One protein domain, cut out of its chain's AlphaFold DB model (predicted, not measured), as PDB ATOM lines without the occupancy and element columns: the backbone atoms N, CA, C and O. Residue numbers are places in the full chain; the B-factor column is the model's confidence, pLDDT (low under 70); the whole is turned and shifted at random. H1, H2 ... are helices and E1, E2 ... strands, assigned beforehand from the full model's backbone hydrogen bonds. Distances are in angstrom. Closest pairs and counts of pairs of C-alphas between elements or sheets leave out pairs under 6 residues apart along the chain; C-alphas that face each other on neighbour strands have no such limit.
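This is residues 26 to 128 of the 920 residues of an uncharacterized protein of Victivallales bacterium CCUG 44730 (UniProt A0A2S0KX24). A small head of strands, with one long two-stranded hairpin, E7 and E8, sticking out of it as an arm that makes the length of the whole. In the head the two-stranded sheet E2 E5 covers one face of the three-stranded sheet E4 E3 E6, and the short helix H1 lies at one end, between E4 and E5 in the chain. The printed part has 103 residues, with named elements in the order E1 E2 E3 E4 H1 E5 E6 E7 E8; its class is mostly strand, and the three sheets are antiparallel. It is only just extended, close to loose, with a radius of gyration of the C-alphas of 19.5 A, and spans 58 by 33 by 24 A.

Residues 26 to 27 pair antiparallel with residues 42 to 43 of E2, residues 40 to 44. E1, residues 33 to 35, pairs with no named strand; its closest C-alpha to E2 is that of Phe 34, 6.5 A from that of Val 40. E3, residues 53 to 60, and E4, residues 65 to 72, form a hairpin, with N 54 and O 71 at 2.8 A. The sheet E4 E3 E6 is twisted. H1, residues 73 to 79, is on this sheet at a height of 7.5 A, over none of its strands, but only just, with 2 of its C-alphas falling on E4. The closest C-alphas of H1 and E2 are those of Asn 77 and Arg 43, 7.2 A apart. Every O i to N i+4 pair of H1 is within hydrogen-bond range. E5, residues 81 to 83, is antiparallel to E2, with N 40 and O 83 at 2.8 A; E4 and E5 are near each other. E6, residues 89 to 97, is an edge strand antiparallel to E3, with N 57 and O 94 at 2.9 A. E7, residues 104 to 113, and E8, residues 121 to 128, form a hairpin, with N 110 and O 125 at 2.8 A. Both are apart from H1 and from E1 to E6.

E1 begins at C-alpha 33, (3.738, 25.259, -9.212). E3 is 23.3 A long, E4 21.1 A and E6 25.7 A. E7, the longest strand by residues, is 29.7 A long and starts at C-alpha 104, (-6.800, 39.083, -1.641). E8 is 20.8 A long, bends by 51 degrees at residue 124 and ends at C-alpha 128, (-9.499, 40.380, 7.890).

The two C-alphas farthest apart are those of Val 75 and Val 116, at 60.1 A. The printed part has no cut and no long link. Its mean pLDDT is 94.9, and no printed residue is under 70.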
ATOM      1  N   ARG A  26      -4.735  34.301 -10.437       93.94
ATOM      2  CA  ARG A  26      -4.333  32.901 -10.215       93.94
ATOM      3  C   ARG A  26      -3.241  32.482 -11.185       93.94
ATOM      4  O   ARG A  26      -3.294  32.841 -12.362       93.94
ATOM      5  N   GLY A  27      -2.294  31.681 -10.702       95.69
ATOM      6  CA  GLY A  27      -1.405  30.931 -11.577       95.69
ATOM      7  C   GLY A  27      -2.202  29.908 -12.388       95.69
ATOM      8  O   GLY A  27      -3.205  29.370 -11.919       95.69
ATOM      9  N   ALA A  28      -1.772  29.646 -13.619       95.50
ATOM     10  CA  ALA A  28      -2.430  28.681 -14.499       95.50
ATOM     11  C   ALA A  28      -2.237  27.225 -14.046       95.50
ATOM     12  O   ALA A  28      -3.054  26.368 -14.379       95.50
ATOM     13  N   ASN A  29      -1.183  26.956 -13.273       96.62
ATOM     14  CA  ASN A  29      -0.881  25.632 -12.747       96.62
ATOM     15  C   ASN A  29      -1.422  25.458 -11.327       96.62
ATOM     16  O   ASN A  29      -1.471  26.400 -10.529       96.62
ATOM     17  N   PHE A  30      -1.782  24.218 -10.993       95.94
ATOM     18  CA  PHE A  30      -2.211  23.854  -9.647       95.94
ATOM     19  C   PHE A  30      -1.173  24.296  -8.604       95.94
ATOM     20  O   PHE A  30       0.024  24.066  -8.769       95.94
ATOM     21  N   ALA A  31      -1.652  24.944  -7.537       96.56
ATOM     22  CA  ALA A  31      -0.840  25.450  -6.431       96.56
ATOM     23  C   ALA A  31       0.287  26.419  -6.835       96.56
ATOM     24  O   ALA A  31       1.286  26.495  -6.126       96.56
ATOM     25  N   ASN A  32       0.145  27.143  -7.955       97.62
ATOM     26  CA  ASN A  32       1.179  28.031  -8.503       97.62
ATOM     27  C   ASN A  32       2.549  27.330  -8.643       97.62
ATOM     28  O   ASN A  32       3.598  27.910  -8.347       97.62
ATOM     29  N   TRP A  33       2.534  26.060  -9.049       98.38
ATOM     30  CA  TRP A  33       3.738  25.259  -9.212       98.38
ATOM     31  C   TRP A  33       4.100  25.110 -10.682       98.38
ATOM     32  O   TRP A  33       3.330  24.557 -11.469       98.38
ATOM     33  N   PHE A  34       5.284  25.584 -11.033       98.31
ATOM     34  CA  PHE A  34       5.808  25.562 -12.386       98.31
ATOM     35  C   PHE A  34       7.097  24.741 -12.469       98.31
ATOM     36  O   PHE A  34       7.725  24.440 -11.453       98.31
ATOM     37  N   ILE A  35       7.500  24.379 -13.682       97.56
ATOM     38  CA  ILE A  35       8.730  23.645 -13.993       97.56
ATOM     39  C   ILE A  35       9.649  24.535 -14.833       97.56
ATOM     40  O   ILE A  35       9.206  25.250 -15.730       97.56
ATOM     41  N   ALA A  36      10.949  24.498 -14.559       96.50
ATOM     42  CA  ALA A  36      11.941  25.250 -15.311       96.50
ATOM     43  C   ALA A  36      11.833  24.989 -16.824       96.50
ATOM     44  O   ALA A  36      11.721  23.848 -17.273       96.50
ATOM     45  N   GLY A  37      11.867  26.070 -17.605       93.50
ATOM     46  CA  GLY A  37      11.672  26.041 -19.056       93.50
ATOM     47  C   GLY A  37      10.228  26.278 -19.509       93.50
ATOM     48  O   GLY A  37      10.026  26.610 -20.675       93.50
ATOM     49  N   GLU A  38       9.234  26.183 -18.620       95.12
ATOM     50  CA  GLU A  38       7.854  26.552 -18.941       95.12
ATOM     51  C   GLU A  38       7.546  28.015 -18.559       95.12
ATOM     52  O   GLU A  38       8.084  28.528 -17.571       95.12
ATOM     53  N   PRO A  39       6.690  28.719 -19.324       95.56
ATOM     54  CA  PRO A  39       6.304  30.080 -18.985       95.56
ATOM     55  C   PRO A  39       5.410  30.091 -17.741       95.56
ATOM     56  O   PRO A  39       4.328  29.500 -17.732       95.56
ATOM     57  N   VAL A  40       5.815  30.852 -16.726       97.62
ATOM     58  CA  VAL A  40       4.966  31.192 -15.580       97.62
ATOM     59  C   VAL A  40       3.813  32.039 -16.095       97.62
ATOM     60  O   VAL A  40       4.044  33.092 -16.687       97.62
ATOM     61  N   LEU A  41       2.581  31.580 -15.890       97.88
ATOM     62  CA  LEU A  41       1.372  32.230 -16.394       97.88
ATOM     63  C   LEU A  41       0.424  32.555 -15.242       97.88
ATOM     64  O   LEU A  41      -0.001  31.646 -14.530       97.88
ATOM     65  N   PHE A  42       0.037  33.824 -15.118       97.88
ATOM     66  CA  PHE A  42      -1.042  34.269 -14.233       97.88
ATOM     67  C   PHE A  42      -2.170  34.932 -15.019       97.88
ATOM     68  O   PHE A  42      -1.936  35.618 -16.016       97.88
ATOM     69  N   ARG A  43      -3.407  34.738 -14.558       96.69
ATOM     70  CA  ARG A  43      -4.619  35.326 -15.141       96.69
ATOM     71  C   ARG A  43      -5.541  35.842 -14.049       96.69
ATOM     72  O   ARG A  43      -5.600  35.254 -12.971       96.69
ATOM     73  N   ALA A  44      -6.269  36.911 -14.346       94.50
ATOM     74  CA  ALA A  44      -7.379  37.340 -13.509       94.50
ATOM     75  C   ALA A  44      -8.553  36.377 -13.717       94.50
ATOM     76  O   ALA A  44      -8.744  35.853 -14.819       94.50
ATOM     77  N   LYS A  45      -9.311  36.109 -12.654       93.19
ATOM     78  CA  LYS A  45     -10.558  35.348 -12.756       93.19
ATOM     79  C   LYS A  45     -11.622  36.151 -13.491       93.19
ATOM     80  O   LYS A  45     -12.328  35.601 -14.333       93.19
ATOM     81  N   GLU A  46     -11.703  37.440 -13.192       91.19
ATOM     82  CA  GLU A  46     -12.577  38.395 -13.854       91.19
ATOM     83  C   GLU A  46     -11.832  39.150 -14.963       91.19
ATOM     84  O   GLU A  46     -10.635  39.423 -14.870       91.19
ATOM     85  N   THR A  47     -12.547  39.515 -16.028       93.00
ATOM     86  CA  THR A  47     -12.000  40.367 -17.091       93.00
ATOM     87  C   THR A  47     -11.733  41.769 -16.546       93.00
ATOM     88  O   THR A  47     -12.643  42.434 -16.054       93.00
ATOM     89  N   LEU A  48     -10.489  42.231 -16.659       93.69
ATOM     90  CA  LEU A  48     -10.090  43.583 -16.271       93.69
ATOM     91  C   LEU A  48     -10.569  44.612 -17.311       93.69
ATOM     92  O   LEU A  48     -10.738  44.252 -18.478       93.69
ATOM     93  N   PRO A  49     -10.742  45.899 -16.965       93.44
ATOM     94  CA  PRO A  49     -10.984  46.931 -17.970       93.44
ATOM     95  C   PRO A  49      -9.864  46.947 -19.017       93.44
ATOM     96  O   PRO A  49      -8.686  46.938 -18.669       93.44
ATOM     97  N   GLU A  50     -10.203  46.995 -20.307       93.06
ATOM     98  CA  GLU A  50      -9.197  46.935 -21.380       93.06
ATOM     99  C   GLU A  50      -8.158  48.066 -21.299       93.06
ATOM    100  O   GLU A  50      -6.989  47.862 -21.638       93.06
ATOM    101  N   SER A  51      -8.580  49.236 -20.805       93.62
ATOM    102  CA  SER A  51      -7.747  50.423 -20.593       93.62
ATOM    103  C   SER A  51      -6.903  50.388 -19.318       93.62
ATOM    104  O   SER A  51      -6.076  51.282 -19.143       93.62
ATOM    105  N   ALA A  52      -7.119  49.418 -18.426       94.31
ATOM    106  CA  ALA A  52      -6.400  49.348 -17.159       94.31
ATOM    107  C   ALA A  52      -4.899  49.133 -17.390       94.31
ATOM    108  O   ALA A  52      -4.487  48.487 -18.357       94.31
ATOM    109  N   LYS A  53      -4.064  49.637 -16.487       96.75
ATOM    110  CA  LYS A  53      -2.625  49.359 -16.454       96.75
ATOM    111  C   LYS A  53      -2.336  48.284 -15.425       96.75
ATOM    112  O   LYS A  53      -2.529  48.507 -14.234       96.75
ATOM    113  N   VAL A  54      -1.843  47.138 -15.876       97.38
ATOM    114  CA  VAL A  54      -1.453  46.028 -15.007       97.38
ATOM    115  C   VAL A  54       0.064  46.023 -14.863       97.38
ATOM    116  O   VAL A  54       0.780  45.675 -15.800       97.38
ATOM    117  N   ALA A  55       0.559  46.403 -13.688       97.88
ATOM    118  CA  ALA A  55       1.972  46.317 -13.343       97.88
ATOM    119  C   ALA A  55       2.234  45.069 -12.493       97.88
ATOM    120  O   ALA A  55       1.508  44.789 -11.542       97.88
ATOM    121  N   VAL A  56       3.290  44.330 -12.821       97.94
ATOM    122  CA  VAL A  56       3.700  43.114 -12.110       97.94
ATOM    123  C   VAL A  56       5.143  43.263 -11.658       97.94
ATOM    124  O   VAL A  56       6.020  43.586 -12.462       97.94
ATOM    125  N   ALA A  57       5.400  43.018 -10.376       98.31
ATOM    126  CA  ALA A  57       6.738  42.935  -9.806       98.31
ATOM    127  C   ALA A  57       6.964  41.537  -9.226       98.31
ATOM    128  O   ALA A  57       6.173  41.070  -8.411       98.31
ATOM    129  N   VAL A  58       8.055  40.887  -9.627       98.38
ATOM    130  CA  VAL A  58       8.457  39.580  -9.091       98.38
ATOM    131  C   VAL A  58       9.643  39.758  -8.159       98.38
ATOM    132  O   VAL A  58      10.599  40.457  -8.506       98.38
ATOM    133  N   PHE A  59       9.601  39.096  -7.010       98.12
ATOM    134  CA  PHE A  59      10.662  39.065  -6.009       98.12
ATOM    135  C   PHE A  59      11.175  37.635  -5.848       98.12
ATOM    136  O   PHE A  59      10.384  36.694  -5.890       98.12
ATOM    137  N   ASP A  60      12.486  37.464  -5.699       96.25
ATOM    138  CA  ASP A  60      13.079  36.178  -5.327       96.25
ATOM    139  C   ASP A  60      12.953  35.905  -3.818       96.25
ATOM    140  O   ASP A  60      12.456  36.735  -3.053       96.25
ATOM    141  N   SER A  61      13.414  34.733  -3.378       94.25
ATOM    142  CA  SER A  61      13.375  34.307  -1.975       94.25
ATOM    143  C   SER A  61      14.166  35.206  -1.010       94.25
ATOM    144  O   SER A  61      13.911  35.167   0.193       94.25
ATOM    145  N   ALA A  62      15.079  36.046  -1.516       90.94
ATOM    146  CA  ALA A  62      15.803  37.061  -0.748       90.94
ATOM    147  C   ALA A  62      15.099  38.434  -0.764       90.94
ATOM    148  O   ALA A  62      15.609  39.409  -0.210       90.94
ATOM    149  N   GLY A  63      13.934  38.539  -1.410       93.38
ATOM    150  CA  GLY A  63      13.170  39.775  -1.556       93.38
ATOM    151  C   GLY A  63      13.714  40.723  -2.627       93.38
ATOM    152  O   GLY A  63      13.236  41.856  -2.737       93.38
ATOM    153  N   LYS A  64      14.695  40.300  -3.435       95.06
ATOM    154  CA  LYS A  64      15.247  41.112  -4.523       95.06
ATOM    155  C   LYS A  64      14.321  41.046  -5.732       95.06
ATOM    156  O   LYS A  64      13.834  39.985  -6.110       95.06
ATOM    157  N   THR A  65      14.089  42.190  -6.373       97.06
ATOM    158  CA  THR A  65      13.279  42.243  -7.596       97.06
ATOM    159  C   THR A  65      13.957  41.468  -8.731       97.06
ATOM    160  O   THR A  65      15.055  41.826  -9.157       97.06
ATOM    161  N   ALA A  66      13.275  40.441  -9.236       96.12
ATOM    162  CA  ALA A  66      13.692  39.631 -10.375       96.12
ATOM    163  C   ALA A  66      13.235  40.236 -11.711       96.12
ATOM    164  O   ALA A  66      13.997  40.254 -12.673       96.12
ATOM    165  N   VAL A  67      12.003  40.758 -11.779       96.94
ATOM    166  CA  VAL A  67      11.478  41.430 -12.975       96.94
ATOM    167  C   VAL A  67      10.386  42.441 -12.610       96.94
ATOM    168  O   VAL A  67       9.679  42.274 -11.614       96.94
ATOM    169  N   ARG A  68      10.248  43.492 -13.425       97.44
ATOM    170  CA  ARG A  68       9.083  44.384 -13.453       97.44
ATOM    171  C   ARG A  68       8.553  44.471 -14.873       97.44
ATOM    172  O   ARG A  68       9.337  44.655 -15.801       97.44
ATOM    173  N   GLN A  69       7.247  44.338 -15.032       96.25
ATOM    174  CA  GLN A  69       6.571  44.446 -16.322       96.25
ATOM    175  C   GLN A  69       5.292  45.260 -16.165       96.25
ATOM    176  O   GLN A  69       4.665  45.233 -15.110       96.25
ATOM    177  N   GLU A  70       4.911  45.970 -17.221       96.81
ATOM    178  CA  GLU A  70       3.634  46.671 -17.321       96.81
ATOM    179  C   GLU A  70       2.960  46.261 -18.629       96.81
ATOM    180  O   GLU A  70       3.607  46.174 -19.674       96.81
ATOM    181  N   LEU A  71       1.673  45.943 -18.551       96.31
ATOM    182  CA  LEU A  71       0.845  45.538 -19.677       96.31
ATOM    183  C   LEU A  71      -0.515  46.234 -19.575       96.31
ATOM    184  O   LEU A  71      -0.968  46.582 -18.486       96.31
ATOM    185  N   SER A  72      -1.182  46.434 -20.712       96.50
ATOM    186  CA  SER A  72      -2.574  46.887 -20.695       96.50
ATOM    187  C   SER A  72      -3.504  45.761 -20.242       96.50
ATOM    188  O   SER A  72      -3.212  44.577 -20.444       96.50
ATOM    189  N   GLY A  73      -4.660  46.121 -19.686       95.75
ATOM    190  CA  GLY A  73      -5.713  45.185 -19.313       95.75
ATOM    191  C   GLY A  73      -6.156  44.339 -20.504       95.75
ATOM    192  O   GLY A  73      -6.322  43.132 -20.361       95.75
ATOM    193  N   ALA A  74      -6.217  44.918 -21.710       96.56
ATOM    194  CA  ALA A  74      -6.494  44.180 -22.944       96.56
ATOM    195  C   ALA A  74      -5.494  43.033 -23.201       96.56
ATOM    196  O   ALA A  74      -5.900  41.916 -23.528       96.56
ATOM    197  N   VAL A  75      -4.190  43.286 -23.033       96.62
ATOM    198  CA  VAL A  75      -3.149  42.251 -23.187       96.62
ATOM    199  C   VAL A  75      -3.245  41.229 -22.058       96.62
ATOM    200  O   VAL A  75      -3.251  40.028 -22.326       96.62
ATOM    201  N   PHE A  76      -3.394  41.686 -20.812       97.00
ATOM    202  CA  PHE A  76      -3.508  40.804 -19.651       97.00
ATOM    203  C   PHE A  76      -4.718  39.862 -19.755       97.00
ATOM    204  O   PHE A  76      -4.591  38.670 -19.490       97.00
ATOM    205  N   ASN A  77      -5.876  40.351 -20.201       96.50
ATOM    206  CA  ASN A  77      -7.081  39.538 -20.387       96.50
ATOM    207  C   ASN A  77      -6.911  38.481 -21.481       96.50
ATOM    208  O   ASN A  77      -7.347  37.341 -21.318       96.50
ATOM    209  N   ARG A  78      -6.288  38.854 -22.606       96.06
ATOM    210  CA  ARG A  78      -6.111  37.957 -23.755       96.06
ATOM    211  C   ARG A  78      -5.056  36.887 -23.490       96.06
ATOM    212  O   ARG A  78      -5.237  35.731 -23.866       96.06
ATOM    213  N   GLU A  79      -3.938  37.272 -22.884       95.06
ATOM    214  CA  GLU A  79      -2.727  36.447 -22.842       95.06
ATOM    215  C   GLU A  79      -2.351  35.982 -21.430       95.06
ATOM    216  O   GLU A  79      -1.685  34.950 -21.293       95.06
ATOM    217  N   GLY A  80      -2.823  36.683 -20.397       96.25
ATOM    218  CA  GLY A  80      -2.304  36.618 -19.032       96.25
ATOM    219  C   GLY A  80      -0.957  37.330 -18.884       96.25
ATOM    220  O   GLY A  80      -0.334  37.743 -19.862       96.25
ATOM    221  N   TRP A  81      -0.473  37.436 -17.648       97.38
ATOM    222  CA  TRP A  81       0.928  37.772 -17.404       97.38
ATOM    223  C   TRP A  81       1.795  36.532 -17.597       97.38
ATOM    224  O   TRP A  81       1.529  35.495 -16.989       97.38
ATOM    225  N   ARG A  82       2.823  36.650 -18.442       96.19
ATOM    226  CA  ARG A  82       3.748  35.567 -18.780       96.19
ATOM    227  C   ARG A  82       5.178  35.949 -18.455       96.19
ATOM    228  O   ARG A  82       5.650  37.005 -18.870       96.19
ATOM    229  N   TRP A  83       5.894  35.048 -17.798       96.94
ATOM    230  CA  TRP A  83       7.304  35.236 -17.499       96.94
ATOM    231  C   TRP A  83       8.078  33.924 -17.585       96.94
ATOM    232  O   TRP A  83       7.702  32.923 -16.983       96.94
ATOM    233  N   ASN A  84       9.185  33.937 -18.324       95.62
ATOM    234  CA  ASN A  84      10.132  32.829 -18.334       95.62
ATOM    235  C   ASN A  84      11.146  33.076 -17.221       95.62
ATOM    236  O   ASN A  84      11.972  33.987 -17.324       95.62
ATOM    237  N   ALA A  85      11.059  32.290 -16.151       95.50
ATOM    238  CA  ALA A  85      12.000  32.403 -15.052       95.50
ATOM    239  C   ALA A  85      13.423  32.075 -15.546       95.50
ATOM    240  O   ALA A  85      13.615  31.053 -16.209       95.50
ATOM    241  N   PRO A  86      14.434  32.906 -15.232       92.62
ATOM    242  CA  PRO A  86      15.799  32.696 -15.714       92.62
ATOM    243  C   PRO A  86      16.487  31.496 -15.049       92.62
ATOM    244  O   PRO A  86      17.497  31.013 -15.546       92.62
ATOM    245  N   ARG A  87      15.965  31.032 -13.907       94.00
ATOM    246  CA  ARG A  87      16.453  29.876 -13.152       94.00
ATOM    247  C   ARG A  87      15.316  29.267 -12.319       94.00
ATOM    248  O   ARG A  87      14.343  29.974 -12.047       94.00
ATOM    249  N   PRO A  88      15.433  27.997 -11.890       97.19
ATOM    250  CA  PRO A  88      14.579  27.445 -10.841       97.19
ATOM    251  C   PRO A  88      14.661  28.286  -9.558       97.19
ATOM    252  O   PRO A  88      15.713  28.859  -9.251       97.19
ATOM    253  N   GLY A  89      13.559  28.374  -8.815       97.69
ATOM    254  CA  GLY A  89      13.489  29.233  -7.635       97.69
ATOM    255  C   GLY A  89      12.100  29.369  -7.021       97.69
ATOM    256  O   GLY A  89      11.085  29.059  -7.651       97.69
ATOM    257  N   PHE A  90      12.062  29.856  -5.783       98.44
ATOM    258  CA  PHE A  90      10.859  30.354  -5.134       98.44
ATOM    259  C   PHE A  90      10.734  31.857  -5.385       98.44
ATOM    260  O   PHE A  90      11.697  32.613  -5.227       98.44
ATOM    261  N   TYR A  91       9.533  32.288  -5.756       98.38
ATOM    262  CA  TYR A  91       9.261  33.665  -6.133       98.38
ATOM    263  C   TYR A  91       7.923  34.142  -5.574       98.38
ATOM    264  O   TYR A  91       7.013  33.357  -5.309       98.38
ATOM    265  N   GLU A  92       7.783  35.457  -5.465       98.31
ATOM    266  CA  GLU A  92       6.528  36.126  -5.141       98.31
ATOM    267  C   GLU A  92       6.188  37.143  -6.230       98.31
ATOM    268  O   GLU A  92       7.035  37.957  -6.596       98.31
ATOM    269  N   ALA A  93       4.954  37.128  -6.733       98.25
ATOM    270  CA  ALA A  93       4.440  38.143  -7.651       98.25
ATOM    271  C   ALA A  93       3.509  39.121  -6.917       98.25
ATOM    272  O   ALA A  93       2.560  38.705  -6.252       98.25
ATOM    273  N   GLU A  94       3.763  40.419  -7.064       98.25
ATOM    274  CA  GLU A  94       2.869  41.508  -6.664       98.25
ATOM    275  C   GLU A  94       2.249  42.121  -7.921       98.25
ATOM    276  O   GLU A  94       2.970  42.524  -8.840       98.25
ATOM    277  N   PHE A  95       0.920  42.208  -7.954       97.81
ATOM    278  CA  PHE A  95       0.170  42.803  -9.057       97.81
ATOM    279  C   PHE A  95      -0.411  44.148  -8.624       97.81
ATOM    280  O   PHE A  95      -0.913  44.295  -7.508       97.81
ATOM    281  N   LYS A  96      -0.381  45.125  -9.526       97.44
ATOM    282  CA  LYS A  96      -1.069  46.406  -9.377       97.44
ATOM    283  C   LYS A  96      -1.936  46.671 -10.593       97.44
ATOM    284  O   LYS A  96      -1.472  46.473 -11.712       97.44
ATOM    285  N   VAL A  97      -3.156  47.143 -10.378       95.81
ATOM    286  CA  VAL A  97      -4.081  47.570 -11.436       95.81
ATOM    287  C   VAL A  97      -4.345  49.057 -11.240       95.81
ATOM    288  O   VAL A  97      -4.724  49.477 -10.153       95.81
ATOM    289  N   ASP A  98      -4.035  49.863 -12.256       95.00
ATOM    290  CA  ASP A  98      -4.132  51.331 -12.231       95.00
ATOM    291  C   ASP A  98      -3.409  51.987 -11.035       95.00
ATOM    292  O   ASP A  98      -3.787  53.043 -10.535       95.00
ATOM    293  N   GLY A  99      -2.309  51.364 -10.599       92.62
ATOM    294  CA  GLY A  99      -1.474  51.828  -9.487       92.62
ATOM    295  C   GLY A  99      -1.874  51.286  -8.111       92.62
ATOM    296  O   GLY A  99      -1.068  51.371  -7.183       92.62
ATOM    297  N   GLU A 100      -3.049  50.664  -7.981       95.50
ATOM    298  CA  GLU A 100      -3.521  50.040  -6.743       95.50
ATOM    299  C   GLU A 100      -3.058  48.583  -6.636       95.50
ATOM    300  O   GLU A 100      -3.171  47.814  -7.588       95.50
ATOM    301  N   THR A 101      -2.539  48.179  -5.473       96.38
ATOM    302  CA  THR A 101      -2.119  46.790  -5.228       96.38
ATOM    303  C   THR A 101      -3.317  45.854  -5.160       96.38
ATOM    304  O   THR A 101      -4.180  46.004  -4.296       96.38
ATOM    305  N   VAL A 102      -3.315  44.829  -6.010       95.50
ATOM    306  CA  VAL A 102      -4.276  43.728  -5.943       95.50
ATOM    307  C   VAL A 102      -3.947  42.899  -4.711       95.50
ATOM    308  O   VAL A 102      -2.877  42.299  -4.620       95.50
ATOM    309  N   SER A 103      -4.852  42.913  -3.737       94.44
ATOM    310  CA  SER A 103      -4.720  42.140  -2.505       94.44
ATOM    311  C   SER A 103      -5.945  41.266  -2.318       94.44
ATOM    312  O   SER A 103      -7.076  41.726  -2.465       94.44
ATOM    313  N   GLU A 104      -5.721  40.012  -1.947       93.44
ATOM    314  CA  GLU A 104      -6.800  39.083  -1.641       93.44
ATOM    315  C   GLU A 104      -7.007  38.959  -0.145       93.44
ATOM    316  O   GLU A 104      -6.073  38.723   0.624       93.44
ATOM    317  N   HIS A 105      -8.262  39.107   0.249       93.25
ATOM    318  CA  HIS A 105      -8.666  39.211   1.634       93.25
ATOM    319  C   HIS A 105      -9.304  37.912   2.116       93.25
ATOM    320  O   HIS A 105     -10.113  37.297   1.416       93.25
ATOM    321  N   TYR A 106      -8.965  37.485   3.330       94.81
ATOM    322  CA  TYR A 106      -9.651  36.379   3.982       94.81
ATOM    323  C   TYR A 106      -9.908  36.672   5.468       94.81
ATOM    324  O   TYR A 106      -8.988  37.014   6.218       94.81
ATOM    325  N   PRO A 107     -11.152  36.475   5.947       94.75
ATOM    326  CA  PRO A 107     -11.475  36.728   7.340       94.75
ATOM    327  C   PRO A 107     -11.137  35.525   8.220       94.75
ATOM    328  O   PRO A 107     -11.486  34.381   7.897       94.75
ATOM    329  N   VAL A 108     -10.573  35.804   9.394       95.25
ATOM    330  CA  VAL A 108     -10.377  34.849  10.491       95.25
ATOM    331  C   VAL A 108     -11.214  35.294  11.685       95.25
ATOM    332  O   VAL A 108     -11.111  36.432  12.143       95.25
ATOM    333  N   GLY A 109     -12.058  34.394  12.189       94.50
ATOM    334  CA  GLY A 109     -12.848  34.592  13.403       94.50
ATOM    335  C   GLY A 109     -12.399  33.632  14.499       94.50
ATOM    336  O   GLY A 109     -12.208  32.448  14.232       94.50
ATOM    337  N   ILE A 110     -12.258  34.130  15.725       94.81
ATOM    338  CA  ILE A 110     -11.809  33.348  16.878       94.81
ATOM    339  C   ILE A 110     -12.956  33.203  17.874       94.81
ATOM    340  O   ILE A 110     -13.596  34.179  18.279       94.81
ATOM    341  N   ARG A 111     -13.188  31.960  18.300       91.50
ATOM    342  CA  ARG A 111     -14.042  31.620  19.438       91.50
ATOM    343  C   ARG A 111     -13.188  30.974  20.520       91.50
ATOM    344  O   ARG A 111     -12.357  30.129  20.208       91.50
ATOM    345  N   ARG A 112     -13.408  31.348  21.779       88.50
ATOM    346  CA  ARG A 112     -12.787  30.698  22.938       88.50
ATOM    347  C   ARG A 112     -13.804  29.822  23.638       88.50
ATOM    348  O   ARG A 112     -14.930  30.256  23.868       88.50
ATOM    349  N   GLN A 113     -13.388  28.609  23.964       87.50
ATOM    350  CA  GLN A 113     -14.153  27.719  24.822       87.50
ATOM    351  C   GLN A 113     -14.158  28.265  26.254       87.50
ATOM    352  O   GLN A 113     -13.140  28.780  26.727       87.50
ATOM    353  N   ASP A 114     -15.294  28.161  26.937       86.12
ATOM    354  CA  ASP A 114     -15.390  28.500  28.351       86.12
ATOM    355  C   ASP A 114     -14.579  27.492  29.196       86.12
ATOM    356  O   ASP A 114     -14.652  26.281  28.959       86.12
ATOM    357  N   PRO A 115     -13.763  27.960  30.157       76.94
ATOM    358  CA  PRO A 115     -12.883  27.089  30.931       76.94
ATOM    359  C   PRO A 115     -13.614  26.225  31.971       76.94
ATOM    360  O   PRO A 115     -13.009  25.274  32.468       76.94
ATOM    361  N   VAL A 116     -14.865  26.549  32.319       80.81
ATOM    362  CA  VAL A 116     -15.690  25.821  33.297       80.81
ATOM    363  C   VAL A 116     -16.711  24.947  32.575       80.81
ATOM    364  O   VAL A 116     -16.754  23.737  32.786       80.81
ATOM    365  N   ASP A 117     -17.510  25.541  31.692       87.06
ATOM    366  CA  ASP A 117     -18.499  24.829  30.887       87.06
ATOM    367  C   ASP A 117     -17.974  24.638  29.464       87.06
ATOM    368  O   ASP A 117     -18.258  25.421  28.559       87.06
ATOM    369  N   LYS A 118     -17.242  23.541  29.248       84.12
ATOM    370  CA  LYS A 118     -16.624  23.199  27.955       84.12
ATOM    371  C   LYS A 118     -17.617  23.090  26.779       84.12
ATOM    372  O   LYS A 118     -17.191  22.929  25.637       84.12
ATOM    373  N   ARG A 119     -18.932  23.172  27.003       87.38
ATOM    374  CA  ARG A 119     -19.936  23.225  25.924       87.38
ATOM    375  C   ARG A 119     -20.162  24.640  25.385       87.38
ATOM    376  O   ARG A 119     -20.723  24.791  24.301       87.38
ATOM    377  N   LYS A 120     -19.730  25.677  26.107       90.50
ATOM    378  CA  LYS A 120     -19.921  27.080  25.729       90.50
ATOM    379  C   LYS A 120     -18.707  27.635  24.995       90.50
ATOM    380  O   LYS A 120     -17.563  27.381  25.359       90.50
ATOM    381  N   TYR A 121     -18.986  28.446  23.977       91.25
ATOM    382  CA  TYR A 121     -17.985  29.163  23.197       91.25
ATOM    383  C   TYR A 121     -18.379  30.629  23.060       91.25
ATOM    384  O   TYR A 121     -19.506  30.942  22.677       91.25
ATOM    385  N   THR A 122     -17.421  31.521  23.287       93.06
ATOM    386  CA  THR A 122     -17.599  32.968  23.149       93.06
ATOM    387  C   THR A 122     -16.788  33.468  21.967       93.06
ATOM    388  O   THR A 122     -15.611  33.139  21.823       93.06
ATOM    389  N   PHE A 123     -17.406  34.267  21.102       95.44
ATOM    390  CA  PHE A 123     -16.699  34.950  20.026       95.44
ATOM    391  C   PHE A 123     -15.862  36.094  20.602       95.44
ATOM    392  O   PHE A 123     -16.399  36.956  21.292       95.44
ATOM    393  N   VAL A 124     -14.553  36.086  20.340       94.44
ATOM    394  CA  VAL A 124     -13.609  37.044  20.945       94.44
ATOM    395  C   VAL A 124     -13.012  38.023  19.944       94.44
ATOM    396  O   VAL A 124     -12.543  39.083  20.341       94.44
ATOM    397  N   GLY A 125     -13.073  37.719  18.647       95.38
ATOM    398  CA  GLY A 125     -12.596  38.644  17.632       95.38
ATOM    399  C   GLY A 125     -12.746  38.117  16.214       95.38
ATOM    400  O   GLY A 125     -12.802  36.911  15.972       95.38
ATOM    401  N   LYS A 126     -12.761  39.048  15.260       96.50
ATOM    402  CA  LYS A 126     -12.581  38.783  13.833       96.50
ATOM    403  C   LYS A 126     -11.637  39.825  13.260       96.50
ATOM    404  O   LYS A 126     -11.754  41.004  13.583       96.50
ATOM    405  N   ARG A 127     -10.721  39.376  12.415       96.88
ATOM    406  CA  ARG A 127      -9.808  40.227  11.656       96.88
ATOM    407  C   ARG A 127      -9.770  39.726  10.224       96.88
ATOM    408  O   ARG A 127      -9.891  38.525   9.979       96.88
ATOM    409  N   ASP A 128      -9.663  40.663   9.303       95.81
ATOM    410  CA  ASP A 128      -9.499  40.380   7.890       95.81
ATOM    411  C   ASP A 128      -8.023  40.547   7.518       95.81
ATOM    412  O   ASP A 128      -7.374  41.488   7.981       95.81
TER     413      ASP A 128